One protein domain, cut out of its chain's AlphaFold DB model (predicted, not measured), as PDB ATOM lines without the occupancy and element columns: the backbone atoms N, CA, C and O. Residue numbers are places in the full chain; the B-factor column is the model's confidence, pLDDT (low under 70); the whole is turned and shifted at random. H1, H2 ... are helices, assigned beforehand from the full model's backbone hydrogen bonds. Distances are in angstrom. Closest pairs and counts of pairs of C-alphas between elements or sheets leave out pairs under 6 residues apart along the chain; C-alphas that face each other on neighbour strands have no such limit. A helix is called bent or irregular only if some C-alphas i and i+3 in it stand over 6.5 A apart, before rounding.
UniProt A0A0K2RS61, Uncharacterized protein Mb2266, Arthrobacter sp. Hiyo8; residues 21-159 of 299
ATOM      1  N   GLU A  21     -49.532  35.055  -5.283       76.00
ATOM      2  CA  GLU A  21     -48.849  33.751  -5.308       76.00
ATOM      3  C   GLU A  21     -48.899  33.056  -3.939       76.00
ATOM      4  O   GLU A  21     -49.323  31.904  -3.817       76.00
ATOM      5  N   LYS A  22     -48.598  33.795  -2.858       81.38
ATOM      6  CA  LYS A  22     -48.726  33.279  -1.490       81.38
ATOM      7  C   LYS A  22     -50.170  32.876  -1.183       81.38
ATOM      8  O   LYS A  22     -50.382  31.876  -0.502       81.38
ATOM      9  N   ALA A  23     -51.158  33.628  -1.668       84.81
ATOM     10  CA  ALA A  23     -52.571  33.303  -1.479       84.81
ATOM     11  C   ALA A  23     -52.971  31.996  -2.191       84.81
ATOM     12  O   ALA A  23     -53.697  31.186  -1.607       84.81
ATOM     13  N   GLU A  24     -52.464  31.752  -3.401       86.75
ATOM     14  CA  GLU A  24     -52.686  30.500  -4.137       86.75
ATOM     15  C   GLU A  24     -51.990  29.312  -3.459       86.75
ATOM     16  O   GLU A  24     -52.626  28.287  -3.204       86.75
ATOM     17  N   THR A  25     -50.723  29.462  -3.058       88.31
ATOM     18  CA  THR A  25     -50.011  28.435  -2.277       88.31
ATOM     19  C   THR A  25     -50.745  28.120  -0.969       88.31
ATOM     20  O   THR A  25     -50.881  26.960  -0.584       88.31
ATOM     21  N   LEU A  26     -51.307  29.128  -0.303       88.88
ATOM     22  CA  LEU A  26     -52.075  28.952   0.927       88.88
ATOM     23  C   LEU A  26     -53.423  28.245   0.695       88.88
ATOM     24  O   LEU A  26     -53.833  27.408   1.503       88.88
ATOM     25  N   LYS A  27     -54.096  28.528  -0.425       89.19
ATOM     26  CA  LYS A  27     -55.301  27.806  -0.858       89.19
ATOM     27  C   LYS A  27     -54.990  26.333  -1.126       89.19
ATOM     28  O   LYS A  27     -55.728  25.465  -0.657       89.19
ATOM     29  N   ARG A  28     -53.882  26.040  -1.812       89.00
ATOM     30  CA  ARG A  28     -53.416  24.666  -2.053       89.00
ATOM     31  C   ARG A  28     -53.038  23.959  -0.763       89.00
ATOM     32  O   ARG A  28     -53.439  22.817  -0.568       89.00
ATOM     33  N   LEU A  29     -52.335  24.635   0.142       87.88
ATOM     34  CA  LEU A  29     -51.973  24.085   1.446       87.88
ATOM     35  C   LEU A  29     -53.226  23.676   2.233       87.88
ATOM     36  O   LEU A  29     -53.296  22.543   2.701       87.88
ATOM     37  N   ARG A  30     -54.252  24.541   2.288       88.81
ATOM     38  CA  ARG A  30     -55.558  24.237   2.906       88.81
ATOM     39  C   ARG A  30     -56.260  23.047   2.242       88.81
ATOM     40  O   ARG A  30     -56.768  22.180   2.946       88.81
ATOM     41  N   ALA A  31     -56.254  22.972   0.910       89.25
ATOM     42  CA  ALA A  31     -56.858  21.859   0.173       89.25
ATOM     43  C   ALA A  31     -56.137  20.516   0.409       89.25
ATOM     44  O   ALA A  31     -56.767  19.464   0.356       89.25
ATOM     45  N   ASN A  32     -54.833  20.542   0.709       88.88
ATOM     46  CA  ASN A  32     -54.003  19.348   0.884       88.88
ATOM     47  C   ASN A  32     -53.846  18.887   2.347       88.88
ATOM     48  O   ASN A  32     -53.176  17.884   2.594       88.88
ATOM     49  N   VAL A  33     -54.476  19.546   3.330       86.75
ATOM     50  CA  VAL A  33     -54.369  19.168   4.759       86.75
ATOM     51  C   VAL A  33     -54.768  17.707   5.009       86.75
ATOM     52  O   VAL A  33     -54.099  17.004   5.769       86.75
ATOM     53  N   GLY A  34     -55.817  17.209   4.344       85.94
ATOM     54  CA  GLY A  34     -56.253  15.812   4.479       85.94
ATOM     55  C   GLY A  34     -55.214  14.806   3.964       85.94
ATOM     56  O   GLY A  34     -54.918  13.805   4.626       85.94
ATOM     57  N   GLN A  35     -54.594  15.101   2.818       89.25
ATOM     58  CA  GLN A  35     -53.514  14.284   2.255       89.25
ATOM     59  C   GLN A  35     -52.263  14.319   3.140       89.25
ATOM     60  O   GLN A  35     -51.656  13.271   3.382       89.25
ATOM     61  N   LEU A  36     -51.901  15.497   3.656       89.38
ATOM     62  CA  LEU A  36     -50.799  15.659   4.604       89.38
ATOM     63  C   LEU A  36     -51.026  14.820   5.858       89.38
ATOM     64  O   LEU A  36     -50.142  14.077   6.267       89.38
ATOM     65  N   SER A  37     -52.233  14.860   6.416       86.75
ATOM     66  CA  SER A  37     -52.593  14.093   7.614       86.75
ATOM     67  C   SER A  37     -52.477  12.585   7.379       86.75
ATOM     68  O   SER A  37     -51.866  11.872   8.172       86.75
ATOM     69  N   THR A  38     -52.983  12.103   6.241       88.62
ATOM     70  CA  THR A  38     -52.895  10.685   5.849       88.62
ATOM     71  C   THR A  38     -51.444  10.242   5.647       88.62
ATOM     72  O   THR A  38     -51.039   9.156   6.066       88.62
ATOM     73  N   THR A  39     -50.633  11.089   5.011       92.12
ATOM     74  CA  THR A  39     -49.212  10.816   4.761       92.12
ATOM     75  C   THR A  39     -48.416  10.797   6.059       92.12
ATOM     76  O   THR A  39     -47.639   9.867   6.276       92.12
ATOM     77  N   THR A  40     -48.685  11.743   6.958       90.62
ATOM     78  CA  THR A  40     -48.145  11.767   8.319       90.62
ATOM     79  C   THR A  40     -48.474  10.488   9.062       90.62
ATOM     80  O   THR A  40     -47.555   9.834   9.537       90.62
ATOM     81  N   MET A  41     -49.738  10.063   9.092       88.19
ATOM     82  CA  MET A  41     -50.148   8.845   9.798       88.19
ATOM     83  C   MET A  41     -49.367   7.607   9.334       88.19
ATOM     84  O   MET A  41     -48.805   6.877  10.148       88.19
ATOM     85  N   ARG A  42     -49.244   7.421   8.013       90.69
ATOM     86  CA  ARG A  42     -48.450   6.321   7.442       90.69
ATOM     87  C   ARG A  42     -46.971   6.423   7.809       90.69
ATOM     88  O   ARG A  42     -46.334   5.409   8.092       90.69
ATOM     89  N   LYS A  43     -46.403   7.633   7.804       91.88
ATOM     90  CA  LYS A  43     -44.991   7.845   8.152       91.88
ATOM     91  C   LYS A  43     -44.740   7.608   9.641       91.88
ATOM     92  O   LYS A  43     -43.719   7.010   9.970       91.88
ATOM     93  N   LEU A  44     -45.669   7.994  10.520       89.62
ATOM     94  CA  LEU A  44     -45.630   7.691  11.955       89.62
ATOM     95  C   LEU A  44     -45.591   6.180  12.195       89.62
ATOM     96  O   LEU A  44     -44.694   5.695  12.881       89.62
ATOM     97  N   GLU A  45     -46.508   5.436  11.577       89.00
ATOM     98  CA  GLU A  45     -46.595   3.979  11.715       89.00
ATOM     99  C   GLU A  45     -45.334   3.266  11.214       89.00
ATOM    100  O   GLU A  45     -44.821   2.366  11.879       89.00
ATOM    101  N   LYS A  46     -44.779   3.719  10.085       91.38
ATOM    102  CA  LYS A  46     -43.550   3.157   9.515       91.38
ATOM    103  C   LYS A  46     -42.297   3.497  10.327       91.38
ATOM    104  O   LYS A  46     -41.384   2.679  10.406       91.38
ATOM    105  N   SER A  47     -42.217   4.708  10.877       90.19
ATOM    106  CA  SER A  47     -40.962   5.251  11.421       90.19
ATOM    107  C   SER A  47     -40.838   5.109  12.936       90.19
ATOM    108  O   SER A  47     -39.735   5.217  13.467       90.19
ATOM    109  N   LEU A  48     -41.945   4.885  13.653       88.19
ATOM    110  CA  LEU A  48     -41.968   4.857  15.116       88.19
ATOM    111  C   LEU A  48     -42.470   3.497  15.635       88.19
ATOM    112  O   LEU A  48     -43.676   3.295  15.767       88.19
ATOM    113  N   PRO A  49     -41.573   2.580  16.053       86.44
ATOM    114  CA  PRO A  49     -41.954   1.249  16.547       86.44
ATOM    115  C   PRO A  49     -42.842   1.237  17.798       86.44
ATOM    116  O   PRO A  49     -43.354   0.195  18.199       86.44
ATOM    117  N   TRP A  50     -42.949   2.355  18.516       84.88
ATOM    118  CA  TRP A  50     -43.866   2.486  19.650       84.88
ATOM    119  C   TRP A  50     -45.264   2.922  19.214       84.88
ATOM    120  O   TRP A  50     -46.213   2.652  19.938       84.88
ATOM    121  N   TYR A  51     -45.393   3.571  18.055       84.75
ATOM    122  CA  TYR A  51     -46.662   4.067  17.535       84.75
ATOM    123  C   TYR A  51     -47.574   2.912  17.115       84.75
ATOM    124  O   TYR A  51     -48.757   2.899  17.442       84.75
ATOM    125  N   SER A  52     -47.005   1.881  16.485       82.19
ATOM    126  CA  SER A  52     -47.724   0.654  16.114       82.19
ATOM    127  C   SER A  52     -48.229  -0.157  17.315       82.19
ATOM    128  O   SER A  52     -49.160  -0.945  17.179       82.19
ATOM    129  N   ARG A  53     -47.637   0.041  18.500       84.06
ATOM    130  CA  ARG A  53     -48.007  -0.645  19.750       84.06
ATOM    131  C   ARG A  53     -49.112   0.056  20.539       84.06
ATOM    132  O   ARG A  53     -49.537  -0.466  21.564       84.06
ATOM    133  N   LEU A  54     -49.550   1.226  20.092       82.81
ATOM    134  CA  LEU A  54     -50.609   1.983  20.746       82.81
ATOM    135  C   LEU A  54     -51.985   1.361  20.496       82.81
ATOM    136  O   LEU A  54     -52.251   0.786  19.429       82.81
ATOM    137  N   SER A  55     -52.884   1.554  21.457       82.88
ATOM    138  CA  SER A  55     -54.310   1.261  21.295       82.88
ATOM    139  C   SER A  55     -54.939   2.107  20.174       82.88
ATOM    140  O   SER A  55     -54.351   3.085  19.695       82.88
ATOM    141  N   SER A  56     -56.139   1.727  19.724       83.12
ATOM    142  CA  SER A  56     -56.905   2.503  18.735       83.12
ATOM    143  C   SER A  56     -57.150   3.938  19.196       83.12
ATOM    144  O   SER A  56     -57.051   4.873  18.399       83.12
ATOM    145  N   ASP A  57     -57.426   4.105  20.485       77.06
ATOM    146  CA  ASP A  57     -57.824   5.379  21.074       77.06
ATOM    147  C   ASP A  57     -56.616   6.309  21.167       77.06
ATOM    148  O   ASP A  57     -56.672   7.453  20.717       77.06
ATOM    149  N   GLU A  58     -55.470   5.791  21.617       77.75
ATOM    150  CA  GLU A  58     -54.203   6.529  21.632       77.75
ATOM    151  C   GLU A  58     -53.750   6.929  20.222       77.75
ATOM    152  O   GLU A  58     -53.285   8.053  20.021       77.75
ATOM    153  N   ARG A  59     -53.901   6.044  19.225       82.50
ATOM    154  CA  ARG A  59     -53.576   6.376  17.826       82.50
ATOM    155  C   ARG A  59     -54.482   7.461  17.274       82.50
ATOM    156  O   ARG A  59     -53.983   8.377  16.626       82.50
ATOM    157  N   SER A  60     -55.781   7.379  17.544       80.38
ATOM    158  CA  SER A  60     -56.757   8.379  17.100       80.38
ATOM    159  C   SER A  60     -56.464   9.742  17.723       80.38
ATOM    160  O   SER A  60     -56.397  10.756  17.028       80.38
ATOM    161  N   ALA A  61     -56.186   9.752  19.023       75.19
ATOM    162  CA  ALA A  61     -55.872  10.953  19.773       75.19
ATOM    163  C   ALA A  61     -54.535  11.580  19.309       75.19
ATOM    164  O   ALA A  61     -54.452  12.793  19.115       75.19
ATOM    165  N   LEU A  62     -53.512  10.773  19.003       75.38
ATOM    166  CA  LEU A  62     -52.273  11.263  18.383       75.38
ATOM    167  C   LEU A  62     -52.446  11.730  16.937       75.38
ATOM    168  O   LEU A  62     -51.783  12.679  16.514       75.38
ATOM    169  N   GLY A  63     -53.330  11.084  16.179       78.31
ATOM    170  CA  GLY A  63     -53.712  11.526  14.843       78.31
ATOM    171  C   GLY A  63     -54.300  12.938  14.871       78.31
ATOM    172  O   GLY A  63     -53.937  13.763  14.035       78.31
ATOM    173  N   LEU A  64     -55.123  13.250  15.877       78.06
ATOM    174  CA  LEU A  64     -55.672  14.592  16.078       78.06
ATOM    175  C   LEU A  64     -54.574  15.627  16.373       78.06
ATOM    176  O   LEU A  64     -54.581  16.711  15.798       78.06
ATOM    177  N   VAL A  65     -53.578  15.280  17.194       75.56
ATOM    178  CA  VAL A  65     -52.418  16.155  17.458       75.56
ATOM    179  C   VAL A  65     -51.639  16.453  16.175       75.56
ATOM    180  O   VAL A  65     -51.263  17.598  15.926       75.56
ATOM    181  N   ALA A  66     -51.421  15.443  15.329       77.94
ATOM    182  CA  ALA A  66     -50.753  15.632  14.045       77.94
ATOM    183  C   ALA A  66     -51.553  16.555  13.104       77.94
ATOM    184  O   ALA A  66     -50.967  17.434  12.468       77.94
ATOM    185  N   GLN A  67     -52.881  16.402  13.050       79.75
ATOM    186  CA  GLN A  67     -53.771  17.282  12.279       79.75
ATOM    187  C   GLN A  67     -53.720  18.726  12.787       79.75
ATOM    188  O   GLN A  67     -53.557  19.650  11.988       79.75
ATOM    189  N   ASN A  68     -53.778  18.918  14.108       78.75
ATOM    190  CA  ASN A  68     -53.653  20.232  14.736       78.75
ATOM    191  C   ASN A  68     -52.298  20.876  14.417       78.75
ATOM    192  O   ASN A  68     -52.248  22.061  14.107       78.75
ATOM    193  N   GLY A  69     -51.208  20.101  14.406       76.31
ATOM    194  CA  GLY A  69     -49.886  20.584  13.994       76.31
ATOM    195  C   GLY A  69     -49.846  21.092  12.551       76.31
ATOM    196  O   GLY A  69     -49.307  22.166  12.288       76.31
ATOM    197  N   ILE A  70     -50.467  20.366  11.617       82.19
ATOM    198  CA  ILE A  70     -50.568  20.798  10.214       82.19
ATOM    199  C   ILE A  70     -51.413  22.075  10.110       82.19
ATOM    200  O   ILE A  70     -51.009  23.023   9.436       82.19
ATOM    201  N   ALA A  71     -52.555  22.137  10.800       81.94
ATOM    202  CA  ALA A  71     -53.417  23.318  10.816       81.94
ATOM    203  C   ALA A  71     -52.712  24.547  11.418       81.94
ATOM    204  O   ALA A  71     -52.785  25.640  10.851       81.94
ATOM    205  N   ALA A  72     -51.966  24.366  12.511       81.06
ATOM    206  CA  ALA A  72     -51.166  25.413  13.137       81.06
ATOM    207  C   ALA A  72     -50.100  25.958  12.174       81.06
ATOM    208  O   ALA A  72     -49.922  27.173  12.086       81.06
ATOM    209  N   PHE A  73     -49.448  25.089  11.391       84.44
ATOM    210  CA  PHE A  73     -48.536  25.527  10.334       84.44
ATOM    211  C   PHE A  73     -49.246  26.374   9.268       84.44
ATOM    212  O   PHE A  73     -48.735  27.430   8.905       84.44
ATOM    213  N   VAL A  74     -50.431  25.968   8.791       86.25
ATOM    214  CA  VAL A  74     -51.197  26.751   7.800       86.25
ATOM    215  C   VAL A  74     -51.532  28.147   8.333       86.25
ATOM    216  O   VAL A  74     -51.319  29.145   7.640       86.25
ATOM    217  N   THR A  75     -52.014  28.224   9.573       84.19
ATOM    218  CA  THR A  75     -52.344  29.487  10.248       84.19
ATOM    219  C   THR A  75     -51.109  30.372  10.412       84.19
ATOM    220  O   THR A  75     -51.141  31.565  10.095       84.19
ATOM    221  N   TRP A  76     -49.990  29.788  10.848       85.25
ATOM    222  CA  TRP A  76     -48.720  30.497  10.970       85.25
ATOM    223  C   TRP A  76     -48.205  30.980   9.609       85.25
ATOM    224  O   TRP A  76     -47.734  32.109   9.484       85.25
ATOM    225  N   TYR A  77     -48.341  30.168   8.558       86.81
ATOM    226  CA  TYR A  77     -47.920  30.533   7.209       86.81
ATOM    227  C   TYR A  77     -48.721  31.725   6.674       86.81
ATOM    228  O   TYR A  77     -48.154  32.626   6.045       86.81
ATOM    229  N   GLU A  78     -50.023  31.792   6.973       86.00
ATOM    230  CA  GLU A  78     -50.873  32.943   6.653       86.00
ATOM    231  C   GLU A  78     -50.354  34.216   7.321       86.00
ATOM    232  O   GLU A  78     -50.085  35.216   6.640       86.00
ATOM    233  N   ARG A  79     -50.148  34.153   8.641       82.88
ATOM    234  CA  ARG A  79     -49.710  35.274   9.478       82.88
ATOM    235  C   ARG A  79     -48.558  34.848  10.394       82.88
ATOM    236  O   ARG A  79     -48.806  34.466  11.541       82.88
ATOM    237  N   PRO A  80     -47.304  34.982   9.924       74.88
ATOM    238  CA  PRO A  80     -46.143  34.682  10.748       74.88
ATOM    239  C   PRO A  80     -46.152  35.600  11.973       74.88
ATOM    240  O   PRO A  80     -46.088  36.824  11.844       74.88
ATOM    241  N   SER A  81     -46.300  35.012  13.154       67.31
ATOM    242  CA  SER A  81     -46.398  35.703  14.442       67.31
ATOM    243  C   SER A  81     -45.601  34.932  15.495       67.31
ATOM    244  O   SER A  81     -45.248  33.779  15.266       67.31
ATOM    245  N   SER A  82     -45.262  35.584  16.611       56.47
ATOM    246  CA  SER A  82     -44.264  35.092  17.572       56.47
ATOM    247  C   SER A  82     -44.515  33.661  18.089       56.47
ATOM    248  O   SER A  82     -45.666  33.281  18.234       56.47
ATOM    249  N   PRO A  83     -43.478  32.895  18.483       52.81
ATOM    250  CA  PRO A  83     -43.532  31.427  18.649       52.81
ATOM    251  C   PRO A  83     -44.369  30.890  19.821       52.81
ATOM    252  O   PRO A  83     -44.628  29.690  19.905       52.81
ATOM    253  N   SER A  84     -44.749  31.746  20.775       50.81
ATOM    254  CA  SER A  84     -45.236  31.334  22.101       50.81
ATOM    255  C   SER A  84     -46.601  30.635  22.108       50.81
ATOM    256  O   SER A  84     -46.999  30.110  23.143       50.81
ATOM    257  N   TRP A  85     -47.327  30.616  20.986       56.56
ATOM    258  CA  TRP A  85     -48.652  29.993  20.875       56.56
ATOM    259  C   TRP A  85     -48.624  28.560  20.325       56.56
ATOM    260  O   TRP A  85     -49.567  27.808  20.560       56.56
ATOM    261  N   ILE A  86     -47.550  28.154  19.635       56.66
ATOM    262  CA  ILE A  86     -47.557  26.938  18.805       56.66
ATOM    263  C   ILE A  86     -47.666  25.664  19.654       56.66
ATOM    264  O   ILE A  86     -48.399  24.749  19.302       56.66
ATOM    265  N   LEU A  87     -47.007  25.601  20.816       55.91
ATOM    266  CA  LEU A  87     -47.132  24.430  21.693       55.91
ATOM    267  C   LEU A  87     -48.487  24.343  22.395       55.91
ATOM    268  O   LEU A  87     -49.010  23.244  22.561       55.91
ATOM    269  N   THR A  88     -49.058  25.478  22.800       58.56
ATOM    270  CA  THR A  88     -50.370  25.512  23.458       58.56
ATOM    271  C   THR A  88     -51.480  25.111  22.492       58.56
ATOM    272  O   THR A  88     -52.424  24.461  22.906       58.56
ATOM    273  N   ASP A  89     -51.365  25.420  21.204       58.25
ATOM    274  CA  ASP A  89     -52.382  25.046  20.212       58.25
ATOM    275  C   ASP A  89     -52.247  23.576  19.759       58.25
ATOM    276  O   ASP A  89     -53.240  22.861  19.604       58.25
ATOM    277  N   VAL A  90     -51.006  23.082  19.635       57.62
ATOM    278  CA  VAL A  90     -50.716  21.686  19.259       57.62
ATOM    279  C   VAL A  90     -51.037  20.708  20.396       57.62
ATOM    280  O   VAL A  90     -51.583  19.635  20.137       57.62
ATOM    281  N   PHE A  91     -50.724  21.066  21.647       52.34
ATOM    282  CA  PHE A  91     -50.909  20.188  22.812       52.34
ATOM    283  C   PHE A  91     -52.059  20.585  23.743       52.34
ATOM    284  O   PHE A  91     -52.539  19.733  24.482       52.34
ATOM    285  N   GLY A  92     -52.515  21.839  23.740       48.69
ATOM    286  CA  GLY A  92     -53.591  22.311  24.627       48.69
ATOM    287  C   GLY A  92     -54.998  21.951  24.147       48.69
ATOM    288  O   GLY A  92     -55.900  21.854  24.971       48.69
ATOM    289  N   ASN A  93     -55.171  21.669  22.852       45.22
ATOM    290  CA  ASN A  93     -56.407  21.106  22.290       45.22
ATOM    291  C   ASN A  93     -56.412  19.563  22.282       45.22
ATOM    292  O   ASN A  93     -57.360  18.944  21.800       45.22
ATOM    293  N   ALA A  94     -55.337  18.927  22.755       43.06
ATOM    294  CA  ALA A  94     -55.223  17.478  22.808       43.06
ATOM    295  C   ALA A  94     -55.961  16.943  24.056       43.06
ATOM    296  O   ALA A  94     -55.780  17.514  25.134       43.06
ATOM    297  N   PRO A  95     -56.765  15.863  23.950       42.09
ATOM    298  CA  PRO A  95     -57.456  15.255  25.090       42.09
ATOM    299  C   PRO A  95     -56.558  15.091  26.321       42.09
ATOM    300  O   PRO A  95     -55.414  14.641  26.214       42.09
ATOM    301  N   THR A  96     -57.074  15.438  27.501       43.22
ATOM    302  CA  THR A  96     -56.336  15.423  28.776       43.22
ATOM    303  C   THR A  96     -55.763  14.039  29.120       43.22
ATOM    304  O   THR A  96     -54.824  13.940  29.910       43.22
ATOM    305  N   GLU A  97     -56.274  12.957  28.521       44.47
ATOM    306  CA  GLU A  97     -55.681  11.624  28.649       44.47
ATOM    307  C   GLU A  97     -54.301  11.508  27.967       44.47
ATOM    308  O   GLU A  97     -53.410  10.854  28.513       44.47
ATOM    309  N   LEU A  98     -54.075  12.186  26.830       46.25
ATOM    310  CA  LEU A  98     -52.798  12.164  26.092       46.25
ATOM    311  C   LEU A  98     -51.659  12.812  26.885       46.25
ATOM    312  O   LEU A  98     -50.525  12.337  26.845       46.25
ATOM    313  N   THR A  99     -51.949  13.890  27.620       50.16
ATOM    314  CA  THR A  99     -50.940  14.597  28.428       50.16
ATOM    315  C   THR A  99     -50.460  13.768  29.621       50.16
ATOM    316  O   THR A  99     -49.382  14.034  30.152       50.16
ATOM    317  N   ARG A 100     -51.214  12.732  30.019       48.94
ATOM    318  CA  ARG A 100     -50.838  11.792  31.086       48.94
ATOM    319  C   ARG A 100     -50.146  10.525  30.575       48.94
ATOM    320  O   ARG A 100     -49.335   9.966  31.308       48.94
ATOM    321  N   SER A 101     -50.446  10.064  29.358       49.12
ATOM    322  CA  SER A 101     -49.951   8.781  28.825       49.12
ATOM    323  C   SER A 101     -48.760   8.903  27.865       49.12
ATOM    324  O   SER A 101     -47.986   7.953  27.699       49.12
ATOM    325  N   ILE A 102     -48.559  10.066  27.240       60.81
ATOM    326  CA  ILE A 102     -47.502  10.263  26.246       60.81
ATOM    327  C   ILE A 102     -46.382  11.117  26.817       60.81
ATOM    328  O   ILE A 102     -46.530  12.297  27.111       60.81
ATOM    329  N   SER A 103     -45.202  10.505  26.915       66.50
ATOM    330  CA  SER A 103     -43.973  11.208  27.277       66.50
ATOM    331  C   SER A 103     -43.680  12.347  26.293       66.50
ATOM    332  O   SER A 103     -43.828  12.166  25.081       66.50
ATOM    333  N   LEU A 104     -43.115  13.449  26.788       66.38
ATOM    334  CA  LEU A 104     -42.617  14.565  25.969       66.38
ATOM    335  C   LEU A 104     -41.680  14.114  24.829       66.38
ATOM    336  O   LEU A 104     -41.690  14.688  23.744       66.38
ATOM    337  N   GLN A 105     -40.910  13.042  25.039       67.25
ATOM    338  CA  GLN A 105     -40.051  12.453  24.008       67.25
ATOM    339  C   GLN A 105     -40.848  11.940  22.796       67.25
ATOM    340  O   GLN A 105     -40.491  12.223  21.653       67.25
ATOM    341  N   LYS A 106     -41.941  11.210  23.038       75.25
ATOM    342  CA  LYS A 106     -42.853  10.719  21.991       75.25
ATOM    343  C   LYS A 106     -43.534  11.883  21.262       75.25
ATOM    344  O   LYS A 106     -43.598  11.878  20.038       75.25
ATOM    345  N   ALA A 107     -43.970  12.903  22.001       71.25
ATOM    346  CA  ALA A 107     -44.553  14.122  21.439       71.25
ATOM    347  C   ALA A 107     -43.598  14.841  20.465       71.25
ATOM    348  O   ALA A 107     -43.996  15.244  19.373       71.25
ATOM    349  N   LEU A 108     -42.311  14.925  20.810       74.19
ATOM    350  CA  LEU A 108     -41.292  15.505  19.936       74.19
ATOM    351  C   LEU A 108     -41.062  14.673  18.665       74.19
ATOM    352  O   LEU A 108     -40.906  15.228  17.579       74.19
ATOM    353  N   GLN A 109     -41.055  13.343  18.786       79.75
ATOM    354  CA  GLN A 109     -40.916  12.449  17.633       79.75
ATOM    355  C   GLN A 109     -42.072  12.612  16.637       79.75
ATOM    356  O   GLN A 109     -41.832  12.584  15.431       79.75
ATOM    357  N   LEU A 110     -43.295  12.845  17.123       80.00
ATOM    358  CA  LEU A 110     -44.446  13.159  16.272       80.00
ATOM    359  C   LEU A 110     -44.242  14.472  15.514       80.00
ATOM    360  O   LEU A 110     -44.369  14.493  14.293       80.00
ATOM    361  N   ILE A 111     -43.881  15.545  16.224       77.94
ATOM    362  CA  ILE A 111     -43.625  16.863  15.624       77.94
ATOM    363  C   ILE A 111     -42.564  16.767  14.528       77.94
ATOM    364  O   ILE A 111     -42.746  17.323  13.446       77.94
ATOM    365  N   ARG A 112     -41.470  16.041  14.790       83.00
ATOM    366  CA  ARG A 112     -40.398  15.846  13.811       83.00
ATOM    367  C   ARG A 112     -40.933  15.243  12.514       83.00
ATOM    368  O   ARG A 112     -40.623  15.758  11.447       83.00
ATOM    369  N   ILE A 113     -41.756  14.198  12.609       88.75
ATOM    370  CA  ILE A 113     -42.335  13.549  11.428       88.75
ATOM    371  C   ILE A 113     -43.330  14.467  10.718       88.75
ATOM    372  O   ILE A 113     -43.326  14.508   9.493       88.75
ATOM    373  N   VAL A 114     -44.154  15.224  11.449       84.06
ATOM    374  CA  VAL A 114     -45.088  16.191  10.841       84.06
ATOM    375  C   VAL A 114     -44.326  17.216   9.998       84.06
ATOM    376  O   VAL A 114     -44.680  17.430   8.841       84.06
ATOM    377  N   VAL A 115     -43.262  17.814  10.545       84.69
ATOM    378  CA  VAL A 115     -42.416  18.776   9.819       84.69
ATOM    379  C   VAL A 115     -41.795  18.133   8.581       84.69
ATOM    380  O   VAL A 115     -41.879  18.705   7.500       84.69
ATOM    381  N   GLU A 116     -41.237  16.931   8.730       89.44
ATOM    382  CA  GLU A 116     -40.617  16.189   7.630       89.44
ATOM    383  C   GLU A 116     -41.623  15.889   6.505       89.44
ATOM    384  O   GLU A 116     -41.301  16.015   5.331       89.44
ATOM    385  N   VAL A 117     -42.872  15.540   6.838       90.56
ATOM    386  CA  VAL A 117     -43.922  15.317   5.829       90.56
ATOM    387  C   VAL A 117     -44.306  16.603   5.116       90.56
ATOM    388  O   VAL A 117     -44.490  16.584   3.902       90.56
ATOM    389  N   VAL A 118     -44.446  17.716   5.837       87.19
ATOM    390  CA  VAL A 118     -44.765  19.000   5.201       87.19
ATOM    391  C   VAL A 118     -43.631  19.426   4.267       87.19
ATOM    392  O   VAL A 118     -43.911  19.882   3.160       87.19
ATOM    393  N   GLU A 119     -42.374  19.223   4.669       90.75
ATOM    394  CA  GLU A 119     -41.189  19.475   3.842       90.75
ATOM    395  C   GLU A 119     -41.171  18.608   2.571       90.75
ATOM    396  O   GLU A 119     -41.063  19.141   1.462       90.75
ATOM    397  N   ASP A 120     -41.374  17.294   2.712       92.25
ATOM    398  CA  ASP A 120     -41.411  16.335   1.598       92.25
ATOM    399  C   ASP A 120     -42.539  16.639   0.597       92.25
ATOM    400  O   ASP A 120     -42.431  16.335  -0.592       92.25
ATOM    401  N   GLN A 121     -43.649  17.214   1.067       91.31
ATOM    402  CA  GLN A 121     -44.831  17.494   0.249       91.31
ATOM    403  C   GLN A 121     -44.820  18.891  -0.387       91.31
ATOM    404  O   GLN A 121     -45.714  19.192  -1.179       91.31
ATOM    405  N   VAL A 122     -43.807  19.731  -0.129       92.12
ATOM    406  CA  VAL A 122     -43.690  21.058  -0.766       92.12
ATOM    407  C   VAL A 122     -43.841  21.011  -2.295       92.12
ATOM    408  O   VAL A 122     -44.599  21.835  -2.811       92.12
ATOM    409  N   PRO A 123     -43.226  20.062  -3.036       91.62
ATOM    410  CA  PRO A 123     -43.372  20.002  -4.492       91.62
ATOM    411  C   PRO A 123     -44.803  19.745  -4.978       91.62
ATOM    412  O   PRO A 123     -45.145  20.100  -6.102       91.62
ATOM    413  N   VAL A 124     -45.638  19.128  -4.138       88.56
ATOM    414  CA  VAL A 124     -47.055  18.855  -4.429       88.56
ATOM    415  C   VAL A 124     -47.924  20.065  -4.073       88.56
ATOM    416  O   VAL A 124     -48.903  20.360  -4.754       88.56
ATOM    417  N   ILE A 125     -47.567  20.777  -3.001       87.81
ATOM    418  CA  ILE A 125     -48.360  21.880  -2.446       87.81
ATOM    419  C   ILE A 125     -48.158  23.179  -3.229       87.81
ATOM    420  O   ILE A 125     -49.124  23.906  -3.466       87.81
ATOM    421  N   ALA A 126     -46.919  23.486  -3.610       88.75
ATOM    422  CA  ALA A 126     -46.553  24.765  -4.205       88.75
ATOM    423  C   ALA A 126     -46.135  24.610  -5.678       88.75
ATOM    424  O   ALA A 126     -45.399  23.675  -6.014       88.75
ATOM    425  N   PRO A 127     -46.546  25.541  -6.563       88.94
ATOM    426  CA  PRO A 127     -45.927  25.697  -7.878       88.94
ATOM    427  C   PRO A 127     -44.404  25.832  -7.757       88.94
ATOM    428  O   PRO A 127     -43.917  26.373  -6.769       88.94
ATOM    429  N   GLU A 128     -43.652  25.395  -8.769       89.19
ATOM    430  CA  GLU A 128     -42.178  25.372  -8.742       89.19
ATOM    431  C   GLU A 128     -41.548  26.719  -8.348       89.19
ATOM    432  O   GLU A 128     -40.626  26.751  -7.534       89.19
ATOM    433  N   ALA A 129     -42.117  27.831  -8.825       89.06
ATOM    434  CA  ALA A 129     -41.682  29.186  -8.481       89.06
ATOM    435  C   ALA A 129     -41.831  29.530  -6.981       89.06
ATOM    436  O   ALA A 129     -41.013  30.270  -6.434       89.06
ATOM    437  N   ASP A 130     -42.829  28.958  -6.302       88.88
ATOM    438  CA  ASP A 130     -43.151  29.237  -4.897       88.88
ATOM    439  C   ASP A 130     -42.505  28.238  -3.924       88.88
ATOM    440  O   ASP A 130     -42.437  28.495  -2.716       88.88
ATOM    441  N   GLN A 131     -42.001  27.100  -4.418       92.06
ATOM    442  CA  GLN A 131     -41.385  26.061  -3.585       92.06
ATOM    443  C   GLN A 131     -40.245  26.585  -2.693       92.06
ATOM    444  O   GLN A 131     -40.230  26.213  -1.515       92.06
ATOM    445  N   PRO A 132     -39.314  27.451  -3.156       93.00
ATOM    446  CA  PRO A 132     -38.263  27.989  -2.290       93.00
ATOM    447  C   PRO A 132     -38.826  28.782  -1.103       93.00
ATOM    448  O   PRO A 132     -38.384  28.598   0.030       93.00
ATOM    449  N   SER A 133     -39.850  29.604  -1.351       90.44
ATOM    450  CA  SER A 133     -40.524  30.411  -0.327       90.44
ATOM    451  C   SER A 133     -41.261  29.536   0.691       90.44
ATOM    452  O   SER A 133     -41.163  29.761   1.901       90.44
ATOM    453  N   LEU A 134     -41.957  28.488   0.229       90.88
ATOM    454  CA  LEU A 134     -42.625  27.544   1.126       90.88
ATOM    455  C   LEU A 134     -41.617  26.722   1.946       90.88
ATOM    456  O   LEU A 134     -41.813  26.578   3.151       90.88
ATOM    457  N   ARG A 135     -40.513  26.247   1.349       92.94
ATOM    458  CA  ARG A 135     -39.433  25.557   2.084       92.94
ATOM    459  C   ARG A 135     -38.829  26.451   3.161       92.94
ATOM    460  O   ARG A 135     -38.675  26.016   4.299       92.94
ATOM    461  N   GLU A 136     -38.533  27.709   2.837       91.25
ATOM    462  CA  GLU A 136     -38.019  28.662   3.823       91.25
ATOM    463  C   GLU A 136     -39.010  28.857   4.980       91.25
ATOM    464  O   GLU A 136     -38.616  28.905   6.150       91.25
ATOM    465  N   ALA A 137     -40.306  28.931   4.678       89.94
ATOM    466  CA  ALA A 137     -41.339  29.044   5.695       89.94
ATOM    467  C   ALA A 137     -41.416  27.801   6.597       89.94
ATOM    468  O   ALA A 137     -41.490  27.953   7.816       89.94
ATOM    469  N   VAL A 138     -41.325  26.593   6.031       89.88
ATOM    470  CA  VAL A 138     -41.260  25.334   6.796       89.88
ATOM    471  C   VAL A 138     -40.043  25.319   7.726       89.88
ATOM    472  O   VAL A 138     -40.191  25.014   8.909       89.88
ATOM    473  N   LEU A 139     -38.862  25.723   7.245       89.75
ATOM    474  CA  LEU A 139     -37.635  25.795   8.053       89.75
ATOM    475  C   LEU A 139     -37.727  26.822   9.193       89.75
ATOM    476  O   LEU A 139     -37.235  26.598  10.300       89.75
ATOM    477  N   ARG A 140     -38.354  27.975   8.941       88.06
ATOM    478  CA  ARG A 140     -38.577  28.995   9.976       88.06
ATOM    479  C   ARG A 140     -39.547  28.490  11.043       88.06
ATOM    480  O   ARG A 140     -39.241  28.624  12.226       88.06
ATOM    481  N   TYR A 141     -40.653  27.869  10.633       83.62
ATOM    482  CA  TYR A 141     -41.629  27.278  11.546       83.62
ATOM    483  C   TYR A 141     -41.018  26.147  12.383       83.62
ATOM    484  O   TYR A 141     -41.164  26.135  13.604       83.62
ATOM    485  N   SER A 142     -40.264  25.233  11.766       84.50
ATOM    486  CA  SER A 142     -39.641  24.109  12.477       84.50
ATOM    487  C   SER A 142     -38.654  24.573  13.550       84.50
ATOM    488  O   SER A 142     -38.641  24.030  14.657       84.50
ATOM    489  N   ARG A 143     -37.888  25.637  13.274       85.81
ATOM    490  CA  ARG A 143     -37.018  26.283  14.264       85.81
ATOM    491  C   ARG A 143     -37.809  26.852  15.442       85.81
ATOM    492  O   ARG A 143     -37.387  26.696  16.585       85.81
ATOM    493  N   GLU A 144     -38.933  27.514  15.184       80.31
ATOM    494  CA  GLU A 144     -39.789  28.068  16.241       80.31
ATOM    495  C   GLU A 144     -40.364  26.966  17.137       80.31
ATOM    496  O   GLU A 144     -40.289  27.067  18.363       80.31
ATOM    497  N   VAL A 145     -40.833  25.866  16.540       76.00
ATOM    498  CA  VAL A 145     -41.309  24.693  17.285       76.00
ATOM    499  C   VAL A 145     -40.190  24.066  18.123       76.00
ATOM    500  O   VAL A 145     -40.422  23.690  19.271       76.00
ATOM    501  N   ALA A 146     -38.967  23.988  17.591       76.62
ATOM    502  CA  ALA A 146     -37.819  23.444  18.314       76.62
ATOM    503  C   ALA A 146     -37.469  24.265  19.569       76.62
ATOM    504  O   ALA A 146     -37.258  23.686  20.636       76.62
ATOM    505  N   PHE A 147     -37.456  25.600  19.477       75.44
ATOM    506  CA  PHE A 147     -37.222  26.464  20.642       75.44
ATOM    507  C   PHE A 147     -38.341  26.369  21.674       75.44
ATOM    508  O   PHE A 147     -38.070  26.325  22.873       75.44
ATOM    509  N   ALA A 148     -39.589  26.296  21.218       73.31
ATOM    510  CA  ALA A 148     -40.712  26.118  22.117       73.31
ATOM    511  C   ALA A 148     -40.589  24.777  22.870       73.31
ATOM    512  O   ALA A 148     -40.739  24.729  24.091       73.31
ATOM    513  N   ALA A 149     -40.241  23.689  22.172       69.00
ATOM    514  CA  ALA A 149     -40.005  22.390  22.802       69.00
ATOM    515  C   ALA A 149     -38.853  22.444  23.822       69.00
ATOM    516  O   ALA A 149     -38.959  21.850  24.897       69.00
ATOM    517  N   ALA A 150     -37.780  23.181  23.521       73.00
ATOM    518  CA  ALA A 150     -36.676  23.397  24.451       73.00
ATOM    519  C   ALA A 150     -37.115  24.128  25.736       73.00
ATOM    520  O   ALA A 150     -36.687  23.727  26.816       73.00
ATOM    521  N   ASP A 151     -38.011  25.122  25.649       67.44
ATOM    522  CA  ASP A 151     -38.575  25.815  26.825       67.44
ATOM    523  C   ASP A 151     -39.330  24.844  27.749       67.44
ATOM    524  O   ASP A 151     -39.155  24.857  28.966       67.44
ATOM    525  N   VAL A 152     -40.107  23.916  27.179       65.94
ATOM    526  CA  VAL A 152     -40.788  22.868  27.963       65.94
ATOM    527  C   VAL A 152     -39.785  21.951  28.663       65.94
ATOM    528  O   VAL A 152     -39.982  21.613  29.831       65.94
ATOM    529  N   TYR A 153     -38.697  21.564  27.989       66.62
ATOM    530  CA  TYR A 153     -37.628  20.783  28.620       66.62
ATOM    531  C   TYR A 153     -36.944  21.545  29.753       66.62
ATOM    532  O   TYR A 153     -36.706  20.953  30.807       66.62
ATOM    533  N   ALA A 154     -36.664  22.837  29.562       65.81
ATOM    534  CA  ALA A 154     -36.081  23.689  30.591       65.81
ATOM    535  C   ALA A 154     -36.987  23.734  31.831       65.81
ATOM    536  O   ALA A 154     -36.557  23.349  32.918       65.81
ATOM    537  N   ARG A 155     -38.280  24.034  31.655       59.03
ATOM    538  CA  ARG A 155     -39.264  24.048  32.753       59.03
ATOM    539  C   ARG A 155     -39.417  22.693  33.440       59.03
ATOM    540  O   ARG A 155     -39.541  22.626  34.659       59.03
ATOM    541  N   ALA A 156     -39.417  21.598  32.678       57.72
ATOM    542  CA  ALA A 156     -39.502  20.243  33.227       57.72
ATOM    543  C   ALA A 156     -38.223  19.814  33.973       57.72
ATOM    544  O   ALA A 156     -38.265  18.907  34.808       57.72
ATOM    545  N   ALA A 157     -37.073  20.408  33.654       60.66
ATOM    546  CA  ALA A 157     -35.834  20.220  34.400       60.66
ATOM    547  C   ALA A 157     -35.823  21.072  35.683       60.66
ATOM    548  O   ALA A 157     -35.482  20.562  36.749       60.66
ATOM    549  N   GLU A 158     -36.282  22.324  35.612       58.81
ATOM    550  CA  GLU A 158     -36.427  23.223  36.766       58.81
ATOM    551  C   GLU A 158     -37.433  22.692  37.801       58.81
ATOM    552  O   GLU A 158     -37.172  22.696  39.009       58.81
ATOM    553  N   SER A 159     -38.581  22.179  37.347       52.97
ATOM    554  CA  SER A 159     -39.619  21.638  38.233       52.97
ATOM    555  C   SER A 159     -39.157  20.381  38.975       52.97
ATOM    556  O   SER A 159     -39.452  20.224  40.157       52.97
TER     557      SER A 159
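This is residues 21 to 159 of the 299 residues of the protein "Uncharacterized protein Mb2266" of Arthrobacter sp. Hiyo8 (UniProt A0A0K2RS61). Two layers of helices pack face to face at crossed angles: H6 and H8 lie side by side in one, and H3 with H4 folded back along it makes the other. H2 packs on both H3 and H6 along one edge, H1 lies by the last residues of H3, and H8 runs along the longest axis. The printed part has 139 residues with eight named helices, H1 to H8 in order, and no named strand: it is all helix. It is compact, with a radius of gyration of the C-alphas of 15.0 A, and spans 44 by 32 by 21 A.

H1, residues 21 to 31, touches residues 74 to 78 alone of H3, residues 56 to 78, at a shallow tilt of 14 degrees, opposite ways; their closest C-alphas, of Leu 29 and Val 74, are 6.9 A apart. H2, residues 33 to 47, touches H3 at a steep tilt of 51 degrees, closest at the C-alphas of Ser 37 and Gln 67, 5.8 A. H3 is the hub, touching six helices. With H4, residues 83 to 92, it forms a helical hairpin at a shallow tilt of 25 degrees; the closest C-alphas, of Gly 69 and Val 90, are 5.4 A apart. H5, residues 98 to 101, only just touches H3, with 3 pairs of C-alphas within 8 A, closest at Ala 61 and Leu 98, 7.1 A. H6, residues 104 to 120, touches H3 at a steep tilt of 53 degrees, closest at the C-alphas of Ala 66 and Val 114, 6.5 A. H7, residues 122 to 125, only just touches H1, with 3 pairs within 8 A, closest at the C-alphas of Leu 29 and Ile 125, 5.8 A. H8, residues 131 to 159, touches H6 at a shallow tilt of 5 degrees, opposite ways, closest at the C-alphas of Glu 119 and Val 138, 6.6 A. Every O i to N i+4 pair is within hydrogen-bond range in H1, H2, H3, H6 and H8, and 4 of 6 are in H4; H5 and H7 are too short for such a pair.

H1 begins at C-alpha 21 (-48.849, 33.751, -5.308) and is 15.3 A long; H2 is 20.4 A. H3, 33.3 A, ends at C-alpha 78 (-50.873, 32.943, 6.653). H4, 14.8 A, is irregular: C-alphas 84 and 87 are 7.2 A apart. H5 and H7 have four residues each. H6 is 24.5 A, and H8, 42.1 A, ends at C-alpha 159 (-39.619, 21.638, 38.233).

The C-alphas of Ala 129 and Ser 159, the two farthest apart, are 47.4 A from each other. The printed part has no cut; the link from H2 to H3 is short, and the others are tight. The mean pLDDT of the printed part is 77.7; residues 81 to 105, 149 and 151 to 159 are under 70.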